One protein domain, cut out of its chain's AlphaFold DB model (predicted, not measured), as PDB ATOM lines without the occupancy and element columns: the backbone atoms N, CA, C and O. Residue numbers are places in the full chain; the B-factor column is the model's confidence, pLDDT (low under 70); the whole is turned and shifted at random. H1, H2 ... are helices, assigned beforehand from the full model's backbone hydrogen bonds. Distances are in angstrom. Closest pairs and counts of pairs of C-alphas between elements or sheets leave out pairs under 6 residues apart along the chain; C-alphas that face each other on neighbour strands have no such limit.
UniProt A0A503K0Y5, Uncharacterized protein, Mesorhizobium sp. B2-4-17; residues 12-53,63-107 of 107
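AT A GLANCE: This is residues 12 to 53 and 63 to 107 of the 107 residues of an uncharacterized protein of Mesorhizobium sp. B2-4-17 (UniProt A0A503K0Y5). Two helical lobes are joined roughly end to end: H1 and H3 lie side by side and run opposite ways, with the short H2 at their far end, and the long H4 crosses H6 in the other lobe. The short H5 follows H4 at the junction, where the last turn of H3 reaches H5 and the first turn of H6. The printed part has 87 residues with six named helices, H1 to H6 in order along the chain, and no named strand; its class is all helix. It is only just compact, close to loose, with a radius of gyration of the C-alphas of 14.2 A, and elongated, spanning 42 by 27 by 25 A.

IN THESE COORDINATES: H1 is residues 12 to 26, 21.3 A from first to last C-alpha, beginning at C-alpha 12 at (124.127, 80.815, 119.564). H2 is residues 28 to 31. H3 is residues 36 to 47, 17.4 A long, ending at C-alpha 47 at (125.351, 96.495, 117.012). After the cut, H4 is residues 63 to 86, the longest helix at 34.8 A. H5 is residues 88 to 93. H6 is residues 96 to 106, 16.1 A long, ending at C-alpha 106 at (106.827, 100.350, 109.031).

HOW THE PARTS SIT: H3 is the hub, touching four other helices. H1 and H3 touch at a shallow tilt of 16 degrees, opposite ways; their closest C-alphas, Glu 21 and Ile 41, are 5.8 A apart. H2 and H3 only just touch, with 3 pairs of C-alphas within 8 A, and only at the corner; the closest C-alphas are Trp 30 and Ala 37, 5.0 A apart. With residues 45 to 46 alone, H3 only just touches H5, with 3 pairs within 8 A, the closest C-alphas being Tyr 45 and Arg 92 at 5.5 A. H3 and H6 touch only at their ends, the C-alphas of Leu 46 and Trp 96 being closest at 5.9 A. H4 touches H6 with residues 69 to 80 alone, at a steep tilt of 40 degrees, opposite ways; the closest C-alphas are Ala 72 and Asn 100, 6.8 A apart. H4 touches H5 with residues 80 to 84 alone, at a steep tilt of 54 degrees, the C-alphas of Trp 84 and Ala 91 being closest at 5.1 A. H3 and H4 are close but not clearly touching, while H1 is apart from H4 and H6. In H1, H4, H5 and H6 every O i to N i+4 pair is within hydrogen-bond range, in H3 7 of 8; H2 is too short for such a pair.

THE WHOLE: The two farthest C-alphas, those of Glu 28 and Val 106, are 42.8 A apart. Residues 54 to 62 are not printed, and C-alphas 53 and 63 are 21.2 A apart across this cut, which lies in the link from H3 to H4. The links printed whole are tight. Mean pLDDT of the printed part is 84.7; residue 32, residues 52 to 53 and residues 100 to 107 are under 70.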
ATOM      1  N   ASP A  12     122.871  80.855 120.314       92.75
ATOM      2  CA  ASP A  12     124.127  80.815 119.564       92.75
ATOM      3  C   ASP A  12     124.699  82.216 119.350       92.75
ATOM      4  O   ASP A  12     125.892  82.450 119.570       92.75
ATOM      5  N   THR A  13     123.834  83.184 119.048       91.50
ATOM      6  CA  THR A  13     124.188  84.601 119.016       91.50
ATOM      7  C   THR A  13     124.705  85.051 120.380       91.50
ATOM      8  O   THR A  13     125.751  85.697 120.468       91.50
ATOM      9  N   MET A  14     124.017  84.690 121.467       94.81
ATOM     10  CA  MET A  14     124.452  85.048 122.820       94.81
ATOM     11  C   MET A  14     125.794  84.415 123.198       94.81
ATOM     12  O   MET A  14     126.622  85.080 123.825       94.81
ATOM     13  N   ARG A  15     126.039  83.162 122.799       94.81
ATOM     14  CA  ARG A  15     127.310  82.453 123.001       94.81
ATOM     15  C   ARG A  15     128.451  83.197 122.310       94.81
ATOM     16  O   ARG A  15     129.416  83.581 122.967       94.81
ATOM     17  N   MET A  16     128.283  83.507 121.024       93.94
ATOM     18  CA  MET A  16     129.267  84.254 120.240       93.94
ATOM     19  C   MET A  16     129.570  85.631 120.852       93.94
ATOM     20  O   MET A  16     130.734  86.008 120.986       93.94
ATOM     21  N   LEU A  17     128.544  86.396 121.241       94.00
ATOM     22  CA  LEU A  17     128.743  87.725 121.830       94.00
ATOM     23  C   LEU A  17     129.488  87.652 123.169       94.00
ATOM     24  O   LEU A  17     130.363  88.479 123.425       94.00
ATOM     25  N   ARG A  18     129.207  86.646 124.001       95.19
ATOM     26  CA  ARG A  18     129.932  86.431 125.262       95.19
ATOM     27  C   ARG A  18     131.399  86.076 125.032       95.19
ATOM     28  O   ARG A  18     132.259  86.594 125.744       95.19
ATOM     29  N   ASP A  19     131.697  85.274 124.014       95.38
ATOM     30  CA  ASP A  19     133.079  84.952 123.644       95.38
ATOM     31  C   ASP A  19     133.849  86.207 123.210       95.38
ATOM     32  O   ASP A  19     135.000  86.416 123.610       95.38
ATOM     33  N   VAL A  20     133.216  87.088 122.429       93.19
ATOM     34  CA  VAL A  20     133.819  88.366 122.023       93.19
ATOM     35  C   VAL A  20     133.968  89.312 123.219       93.19
ATOM     36  O   VAL A  20     135.031  89.912 123.382       93.19
ATOM     37  N   GLU A  21     132.966  89.410 124.098       94.62
ATOM     38  CA  GLU A  21     133.065  90.175 125.348       94.62
ATOM     39  C   GLU A  21     134.260  89.709 126.188       94.62
ATOM     40  O   GLU A  21     135.041  90.540 126.658       94.62
ATOM     41  N   HIS A  22     134.444  88.396 126.344       94.12
ATOM     42  CA  HIS A  22     135.565  87.837 127.091       94.12
ATOM     43  C   HIS A  22     136.912  88.274 126.498       94.12
ATOM     44  O   HIS A  22     137.789  88.748 127.225       94.12
ATOM     45  N   ARG A  23     137.058  88.218 125.166       92.62
ATOM     46  CA  ARG A  23     138.263  88.696 124.463       92.62
ATOM     47  C   ARG A  23     138.483  90.199 124.642       92.62
ATOM     48  O   ARG A  23     139.616  90.625 124.848       92.62
ATOM     49  N   ILE A  24     137.420  91.007 124.606       91.31
ATOM     50  CA  ILE A  24     137.503  92.456 124.844       91.31
ATOM     51  C   ILE A  24     137.992  92.740 126.268       91.31
ATOM     52  O   ILE A  24     138.881  93.570 126.446       91.31
ATOM     53  N   ARG A  25     137.455  92.040 127.275       91.19
ATOM     54  CA  ARG A  25     137.867  92.197 128.681       91.19
ATOM     55  C   ARG A  25     139.316  91.765 128.917       91.19
ATOM     56  O   ARG A  25     140.015  92.402 129.700       91.19
ATOM     57  N   ALA A  26     139.764  90.706 128.244       91.19
ATOM     58  CA  ALA A  26     141.129  90.194 128.358       91.19
ATOM     59  C   ALA A  26     142.170  91.066 127.630       91.19
ATOM     60  O   ALA A  26     143.341  91.081 128.010       91.19
ATOM     61  N   SER A  27     141.752  91.807 126.604       87.88
ATOM     62  CA  SER A  27     142.629  92.590 125.735       87.88
ATOM     63  C   SER A  27     143.281  93.787 126.441       87.88
ATOM     64  O   SER A  27     142.623  94.672 126.993       87.88
ATOM     65  N   GLU A  28     144.610  93.854 126.355       86.50
ATOM     66  CA  GLU A  28     145.407  94.975 126.868       86.50
ATOM     67  C   GLU A  28     145.198  96.261 126.066       86.50
ATOM     68  O   GLU A  28     145.262  97.354 126.630       86.50
ATOM     69  N   PHE A  29     144.857  96.146 124.775       85.56
ATOM     70  CA  PHE A  29     144.565  97.294 123.912       85.56
ATOM     71  C   PHE A  29     143.481  98.191 124.515       85.56
ATOM     72  O   PHE A  29     143.588  99.416 124.465       85.56
ATOM     73  N   TRP A  30     142.449  97.595 125.120       82.38
ATOM     74  CA  TRP A  30     141.337  98.344 125.699       82.38
ATOM     75  C   TRP A  30     141.643  98.945 127.072       82.38
ATOM     76  O   TRP A  30     140.963  99.894 127.459       82.38
ATOM     77  N   ARG A  31     142.671  98.462 127.789       74.19
ATOM     78  CA  ARG A  31     143.056  99.014 129.103       74.19
ATOM     79  C   ARG A  31     143.570 100.449 128.999       74.19
ATOM     80  O   ARG A  31     143.338 101.237 129.907       74.19
ATOM     81  N   GLY A  32     144.227 100.797 127.891       69.62
ATOM     82  CA  GLY A  32     144.777 102.137 127.653       69.62
ATOM     83  C   GLY A  32     143.834 103.115 126.943       69.62
ATOM     84  O   GLY A  32     144.217 104.256 126.695       69.62
ATOM     85  N   LYS A  33     142.619 102.699 126.557       80.31
ATOM     86  CA  LYS A  33     141.697 103.559 125.796       80.31
ATOM     87  C   LYS A  33     140.847 104.420 126.739       80.31
ATOM     88  O   LYS A  33     140.276 103.874 127.677       80.31
ATOM     89  N   PRO A  34     140.622 105.716 126.436       71.00
ATOM     90  CA  PRO A  34     139.849 106.623 127.298       71.00
ATOM     91  C   PRO A  34     138.425 106.150 127.626       71.00
ATOM     92  O   PRO A  34     137.914 106.417 128.705       71.00
ATOM     93  N   LYS A  35     137.771 105.446 126.691       76.69
ATOM     94  CA  LYS A  35     136.421 104.884 126.882       76.69
ATOM     95  C   LYS A  35     136.429 103.439 127.416       76.69
ATOM     96  O   LYS A  35     135.378 102.927 127.795       76.69
ATOM     97  N   GLY A  36     137.603 102.807 127.458       86.56
ATOM     98  CA  GLY A  36     137.836 101.473 128.008       86.56
ATOM     99  C   GLY A  36     137.136 100.319 127.283       86.56
ATOM    100  O   GLY A  36     136.444 100.490 126.277       86.56
ATOM    101  N   ALA A  37     137.306  99.120 127.844       89.44
ATOM    102  CA  ALA A  37     136.667  97.884 127.385       89.44
ATOM    103  C   ALA A  37     135.132  97.945 127.462       89.44
ATOM    104  O   ALA A  37     134.440  97.426 126.593       89.44
ATOM    105  N   GLU A  38     134.588  98.627 128.470       90.12
ATOM    106  CA  GLU A  38     133.142  98.719 128.709       90.12
ATOM    107  C   GLU A  38     132.392  99.372 127.538       90.12
ATOM    108  O   GLU A  38     131.324  98.906 127.144       90.12
ATOM    109  N   ALA A  39     132.953 100.419 126.927       89.25
ATOM    110  CA  ALA A  39     132.337 101.044 125.760       89.25
ATOM    111  C   ALA A  39     132.327 100.113 124.536       89.25
ATOM    112  O   ALA A  39     131.350 100.103 123.788       89.25
ATOM    113  N   ALA A  40     133.381  99.313 124.353       89.38
ATOM    114  CA  ALA A  40     133.448  98.321 123.284       89.38
ATOM    115  C   ALA A  40     132.431  97.189 123.502       89.38
ATOM    116  O   ALA A  40     131.748  96.795 122.562       89.38
ATOM    117  N   ILE A  41     132.254  96.730 124.746       92.44
ATOM    118  CA  ILE A  41     131.248  95.720 125.112       92.44
ATOM    119  C   ILE A  41     129.832  96.253 124.876       92.44
ATOM    120  O   ILE A  41     128.993  95.567 124.301       92.44
ATOM    121  N   ARG A  42     129.556  97.500 125.266       92.88
ATOM    122  CA  ARG A  42     128.257  98.128 124.991       92.88
ATOM    123  C   ARG A  42     127.975  98.218 123.500       92.88
ATOM    124  O   ARG A  42     126.866  97.901 123.086       92.88
ATOM    125  N   ARG A  43     128.973  98.605 122.697       90.12
ATOM    126  CA  ARG A  43     128.840  98.625 121.238       90.12
ATOM    127  C   ARG A  43     128.562  97.224 120.693       90.12
ATOM    128  O   ARG A  43     127.584  97.067 119.982       90.12
ATOM    129  N   LEU A  44     129.316  96.211 121.122       92.50
ATOM    130  CA  LEU A  44     129.104  94.811 120.741       92.50
ATOM    131  C   LEU A  44     127.651  94.349 120.958       92.50
ATOM    132  O   LEU A  44     127.061  93.734 120.076       92.50
ATOM    133  N   TYR A  45     127.048  94.654 122.108       93.88
ATOM    134  CA  TYR A  45     125.654  94.270 122.375       93.88
ATOM    135  C   TYR A  45     124.617  95.181 121.722       93.88
ATOM    136  O   TYR A  45     123.464  94.775 121.588       93.88
ATOM    137  N   LEU A  46     124.991  96.387 121.309       91.62
ATOM    138  CA  LEU A  46     124.123  97.284 120.558       91.62
ATOM    139  C   LEU A  46     124.051  96.875 119.082       91.62
ATOM    140  O   LEU A  46     122.966  96.757 118.522       91.62
ATOM    141  N   THR A  47     125.205  96.632 118.466       87.56
ATOM    142  CA  THR A  47     125.351  96.495 117.012       87.56
ATOM    143  C   THR A  47     125.738  95.087 116.559       87.56
ATOM    144  O   THR A  47     125.830  94.841 115.364       87.56
ATOM    145  N   GLY A  48     125.922  94.139 117.481       85.31
ATOM    146  CA  GLY A  48     126.319  92.767 117.164       85.31
ATOM    147  C   GLY A  48     127.815  92.622 116.856       85.31
ATOM    148  O   GLY A  48     128.586  93.577 116.901       85.31
ATOM    149  N   ALA A  49     128.247  91.395 116.549       76.06
ATOM    150  CA  ALA A  49     129.662  91.079 116.314       76.06
ATOM    151  C   ALA A  49     130.196  91.522 114.936       76.06
ATOM    152  O   ALA A  49     131.403  91.472 114.716       76.06
ATOM    153  N   GLY A  50     129.316  91.921 114.011       70.44
ATOM    154  CA  GLY A  50     129.672  92.284 112.632       70.44
ATOM    155  C   GLY A  50     129.911  93.777 112.386       70.44
ATOM    156  O   GLY A  50     130.292  94.153 111.282       70.44
ATOM    157  N   ASP A  51     129.680  94.641 113.374       74.44
ATOM    158  CA  ASP A  51     129.845  96.085 113.208       74.44
ATOM    159  C   ASP A  51     131.314  96.512 113.358       74.44
ATOM    160  O   ASP A  51     131.861  96.592 114.461       74.44
ATOM    161  N   CYS A  52     131.935  96.834 112.224       62.44
ATOM    162  CA  CYS A  52     133.310  97.330 112.129       62.44
ATOM    163  C   CYS A  52     133.416  98.869 112.117       62.44
ATOM    164  O   CYS A  52     134.497  99.399 111.868       62.44
ATOM    165  N   GLY A  53     132.331  99.604 112.391       59.22
ATOM    166  CA  GLY A  53     132.363 101.067 112.489       59.22
ATOM    167  C   GLY A  53     132.246 101.825 111.166       59.22
ATOM    168  O   GLY A  53     132.585 103.006 111.125       59.22
ATOM    169  N   GLN A  63     118.262 113.441 101.424       86.25
ATOM    170  CA  GLN A  63     118.624 113.980 102.742       86.25
ATOM    171  C   GLN A  63     117.607 113.612 103.834       86.25
ATOM    172  O   GLN A  63     117.989 113.371 104.975       86.25
ATOM    173  N   ASP A  64     116.324 113.547 103.491       86.81
ATOM    174  CA  ASP A  64     115.241 113.138 104.385       86.81
ATOM    175  C   ASP A  64     115.356 111.668 104.813       86.81
ATOM    176  O   ASP A  64     115.129 111.356 105.983       86.81
ATOM    177  N   GLU A  65     115.791 110.781 103.915       84.06
ATOM    178  CA  GLU A  65     116.075 109.378 104.238       84.06
ATOM    179  C   GLU A  65     117.282 109.261 105.182       84.06
ATOM    180  O   GLU A  65     117.243 108.535 106.182       84.06
ATOM    181  N   ILE A  66     118.337 110.038 104.916       83.56
ATOM    182  CA  ILE A  66     119.523 110.117 105.781       83.56
ATOM    183  C   ILE A  66     119.132 110.605 107.182       83.56
ATOM    184  O   ILE A  66     119.506 109.989 108.185       83.56
ATOM    185  N   ASP A  67     118.356 111.686 107.273       86.56
ATOM    186  CA  ASP A  67     117.926 112.268 108.544       86.56
ATOM    187  C   ASP A  67     117.033 111.304 109.339       86.56
ATOM    188  O   ASP A  67     117.213 111.155 110.556       86.56
ATOM    189  N   ALA A  68     116.115 110.604 108.665       83.56
ATOM    190  CA  ALA A  68     115.252 109.599 109.278       83.56
ATOM    191  C   ALA A  68     116.063 108.434 109.862       83.56
ATOM    192  O   ALA A  68     115.868 108.064 111.026       83.56
ATOM    193  N   ARG A  69     117.037 107.905 109.110       82.38
ATOM    194  CA  ARG A  69     117.892 106.808 109.584       82.38
ATOM    195  C   ARG A  69     118.807 107.248 110.730       82.38
ATOM    196  O   ARG A  69     118.927 106.530 111.720       82.38
ATOM    197  N   ILE A  70     119.364 108.464 110.688       85.19
ATOM    198  CA  ILE A  70     120.115 109.040 111.821       85.19
ATOM    199  C   ILE A  70     119.225 109.170 113.066       85.19
ATOM    200  O   ILE A  70     119.674 108.905 114.188       85.19
ATOM    201  N   ALA A  71     117.973 109.603 112.903       87.00
ATOM    202  CA  ALA A  71     117.029 109.714 114.008       87.00
ATOM    203  C   ALA A  71     116.700 108.339 114.613       87.00
ATOM    204  O   ALA A  71     116.707 108.211 115.843       87.00
ATOM    205  N   ALA A  72     116.494 107.316 113.779       83.94
ATOM    206  CA  ALA A  72     116.275 105.934 114.206       83.94
ATOM    207  C   ALA A  72     117.489 105.375 114.970       83.94
ATOM    208  O   ALA A  72     117.352 104.936 116.116       83.94
ATOM    209  N   GLU A  73     118.699 105.515 114.414       85.38
ATOM    210  CA  GLU A  73     119.947 105.096 115.067       85.38
ATOM    211  C   GLU A  73     120.116 105.761 116.442       85.38
ATOM    212  O   GLU A  73     120.448 105.104 117.436       85.38
ATOM    213  N   ARG A  74     119.835 107.068 116.541       88.19
ATOM    214  CA  ARG A  74     119.862 107.788 117.821       88.19
ATOM    215  C   ARG A  74     118.820 107.231 118.784       88.19
ATOM    216  O   ARG A  74     119.172 106.923 119.922       88.19
ATOM    217  N   ALA A  75     117.563 107.090 118.370       88.19
ATOM    218  CA  ALA A  75     116.496 106.578 119.230       88.19
ATOM    219  C   ALA A  75     116.843 105.193 119.799       88.19
ATOM    220  O   ALA A  75     116.664 104.942 120.996       88.19
ATOM    221  N   LEU A  76     117.425 104.329 118.972       88.69
ATOM    222  CA  LEU A  76     117.884 103.005 119.358       88.69
ATOM    223  C   LEU A  76     119.026 103.069 120.383       88.69
ATOM    224  O   LEU A  76     118.935 102.426 121.433       88.69
ATOM    225  N   VAL A  77     120.048 103.903 120.156       90.88
ATOM    226  CA  VAL A  77     121.138 104.145 121.127       90.88
ATOM    227  C   VAL A  77     120.584 104.616 122.475       90.88
ATOM    228  O   VAL A  77     121.020 104.141 123.527       90.88
ATOM    229  N   TRP A  78     119.606 105.528 122.465       91.62
ATOM    230  CA  TRP A  78     118.966 106.035 123.679       91.62
ATOM    231  C   TRP A  78     118.198 104.940 124.429       91.62
ATOM    232  O   TRP A  78     118.373 104.797 125.642       91.62
ATOM    233  N   ARG A  79     117.391 104.133 123.725       91.75
ATOM    234  CA  ARG A  79     116.646 103.004 124.314       91.75
ATOM    235  C   ARG A  79     117.589 101.959 124.909       91.75
ATOM    236  O   ARG A  79     117.381 101.531 126.045       91.75
ATOM    237  N   PHE A  80     118.652 101.607 124.187       93.12
ATOM    238  CA  PHE A  80     119.685 100.702 124.681       93.12
ATOM    239  C   PHE A  80     120.361 101.249 125.936       93.12
ATOM    240  O   PHE A  80     120.441 100.547 126.939       93.12
ATOM    241  N   ALA A  81     120.812 102.505 125.923       93.88
ATOM    242  CA  ALA A  81     121.492 103.108 127.066       93.88
ATOM    243  C   ALA A  81     120.588 103.182 128.309       93.88
ATOM    244  O   ALA A  81     121.055 102.957 129.430       93.88
ATOM    245  N   ALA A  82     119.299 103.473 128.114       94.31
ATOM    246  CA  ALA A  82     118.310 103.467 129.183       94.31
ATOM    247  C   ALA A  82     118.116 102.060 129.764       94.31
ATOM    248  O   ALA A  82     118.149 101.899 130.987       94.31
ATOM    249  N   LEU A  83     117.969 101.039 128.908       93.81
ATOM    250  CA  LEU A  83     117.802  99.663 129.368       93.81
ATOM    251  C   LEU A  83     119.070  99.139 130.034       93.81
ATOM    252  O   LEU A  83     118.980  98.595 131.121       93.81
ATOM    253  N   TRP A  84     120.245  99.393 129.459       94.94
ATOM    254  CA  TRP A  84     121.532  99.000 130.031       94.94
ATOM    255  C   TRP A  84     121.744  99.575 131.429       94.94
ATOM    256  O   TRP A  84     122.254  98.893 132.308       94.94
ATOM    257  N   ARG A  85     121.348 100.832 131.666       94.56
ATOM    258  CA  ARG A  85     121.460 101.447 132.997       94.56
ATOM    259  C   ARG A  85     120.542 100.781 134.023       94.56
ATOM    260  O   ARG A  85     120.902 100.727 135.194       94.56
ATOM    261  N   ARG A  86     119.357 100.332 133.601       95.62
ATOM    262  CA  ARG A  86     118.349  99.727 134.482       95.62
ATOM    263  C   ARG A  86     118.596  98.238 134.715       95.62
ATOM    264  O   ARG A  86     118.458  97.769 135.835       95.62
ATOM    265  N   ASP A  87     118.902  97.521 133.644       95.81
ATOM    266  CA  ASP A  87     119.053  96.072 133.581       95.81
ATOM    267  C   ASP A  87     120.055  95.701 132.466       95.81
ATOM    268  O   ASP A  87     119.677  95.503 131.302       95.81
ATOM    269  N   PRO A  88     121.356  95.638 132.801       93.31
ATOM    270  CA  PRO A  88     122.399  95.268 131.852       93.31
ATOM    271  C   PRO A  88     122.231  93.855 131.289       93.31
ATOM    272  O   PRO A  88     122.629  93.603 130.154       93.31
ATOM    273  N   GLU A  89     121.687  92.908 132.057       93.69
ATOM    274  CA  GLU A  89     121.514  91.529 131.591       93.69
ATOM    275  C   GLU A  89     120.436  91.472 130.514       93.69
ATOM    276  O   GLU A  89     120.689  90.982 129.413       93.69
ATOM    277  N   LEU A  90     119.281  92.091 130.766       93.31
ATOM    278  CA  LEU A  90     118.229  92.187 129.762       93.31
ATOM    279  C   LEU A  90     118.716  92.938 128.516       93.31
ATOM    280  O   LEU A  90     118.515  92.460 127.399       93.31
ATOM    281  N   ALA A  91     119.429  94.056 128.679       93.62
ATOM    282  CA  ALA A  91     119.963  94.826 127.554       93.62
ATOM    283  C   ALA A  91     120.898  94.012 126.640       93.62
ATOM    284  O   ALA A  91     120.896  94.232 125.425       93.62
ATOM    285  N   ARG A  92     121.660  93.054 127.186       94.81
ATOM    286  CA  ARG A  92     122.502  92.136 126.397       94.81
ATOM    287  C   ARG A  92     121.688  91.140 125.578       94.81
ATOM    288  O   ARG A  92     122.106  90.778 124.482       94.81
ATOM    289  N   THR A  93     120.542  90.702 126.089       94.62
ATOM    290  CA  THR A  93     119.720  89.670 125.435       94.62
ATOM    291  C   THR A  93     118.852  90.205 124.296       94.62
ATOM    292  O   THR A  93     118.513  89.452 123.391       94.62
ATOM    293  N   VAL A  94     118.513  91.495 124.293       92.50
ATOM    294  CA  VAL A  94     117.668  92.100 123.250       92.50
ATOM    295  C   VAL A  94     118.411  92.192 121.915       92.50
ATOM    296  O   VAL A  94     119.538  92.672 121.852       92.50
ATOM    297  N   ASN A  95     117.767  91.789 120.821       90.25
ATOM    298  CA  ASN A  95     118.273  91.947 119.463       90.25
ATOM    299  C   ASN A  95     117.979  93.358 118.926       90.25
ATOM    300  O   ASN A  95     117.009  93.588 118.206       90.25
ATOM    301  N   TRP A  96     118.840  94.307 119.284       88.00
ATOM    302  CA  TRP A  96     118.680  95.717 118.924       88.00
ATOM    303  C   TRP A  96     118.745  95.991 117.420       88.00
ATOM    304  O   TRP A  96     117.997  96.831 116.939       88.00
ATOM    305  N   GLN A  97     119.560  95.254 116.659       81.38
ATOM    306  CA  GLN A  97     119.651  95.431 115.203       81.38
ATOM    307  C   GLN A  97     118.315  95.158 114.507       81.38
ATOM    308  O   GLN A  97     117.958  95.833 113.547       81.38
ATOM    309  N   TRP A  98     117.559  94.183 115.014       75.56
ATOM    310  CA  TRP A  98     116.251  93.849 114.460       75.56
ATOM    311  C   TRP A  98     115.195  94.906 114.777       75.56
ATOM    312  O   TRP A  98     114.366  95.206 113.926       75.56
ATOM    313  N   LEU A  99     115.273  95.514 115.966       71.94
ATOM    314  CA  LEU A  99     114.388  96.617 116.342       71.94
ATOM    315  C   LEU A  99     114.582  97.841 115.437       71.94
ATOM    316  O   LEU A  99     113.606  98.525 115.156       71.94
ATOM    317  N   ASN A 100     115.802  98.080 114.938       67.06
ATOM    318  CA  ASN A 100     116.044  99.119 113.930       67.06
ATOM    319  C   ASN A 100     115.346  98.792 112.602       67.06
ATOM    320  O   ASN A 100     114.644  99.622 112.040       67.06
ATOM    321  N   ALA A 101     115.520  97.556 112.125       59.59
ATOM    322  CA  ALA A 101     115.035  97.121 110.817       59.59
ATOM    323  C   ALA A 101     113.501  96.980 110.740       59.59
ATOM    324  O   ALA A 101     112.929  97.082 109.659       59.59
ATOM    325  N   GLU A 102     112.818  96.711 111.859       58.34
ATOM    326  CA  GLU A 102     111.349  96.737 111.910       58.34
ATOM    327  C   GLU A 102     110.793  98.163 111.892       58.34
ATOM    328  O   GLU A 102     109.803  98.402 111.206       58.34
ATOM    329  N   GLU A 103     111.426  99.114 112.592       56.59
ATOM    330  CA  GLU A 103     111.016 100.525 112.531       56.59
ATOM    331  C   GLU A 103     111.214 101.100 111.117       56.59
ATOM    332  O   GLU A 103     110.325 101.786 110.622       56.59
ATOM    333  N   GLU A 104     112.294 100.728 110.422       54.56
ATOM    334  CA  GLU A 104     112.536 101.097 109.014       54.56
ATOM    335  C   GLU A 104     111.543 100.466 108.017       54.56
ATOM    336  O   GLU A 104     111.368 100.985 106.923       54.56
ATOM    337  N   ARG A 105     110.889  99.345 108.357       55.03
ATOM    338  CA  ARG A 105     109.915  98.666 107.473       55.03
ATOM    339  C   ARG A 105     108.481  99.172 107.609       55.03
ATOM    340  O   ARG A 105     107.648  98.841 106.768       55.03
ATOM    341  N   VAL A 106     108.176  99.860 108.705       51.91
ATOM    342  CA  VAL A 106     106.827 100.350 109.031       51.91
ATOM    343  C   VAL A 106     106.710 101.869 108.827       51.91
ATOM    344  O   VAL A 106     105.589 102.372 108.747       51.91
ATOM    345  N   ALA A 107     107.839 102.580 108.739       46.28
ATOM    346  CA  ALA A 107     107.926 103.994 108.367       46.28
ATOM    347  C   ALA A 107     107.836 104.188 106.845       46.28
ATOM    348  O   ALA A 107     107.242 105.215 106.442       46.28
TER     349      ALA A 107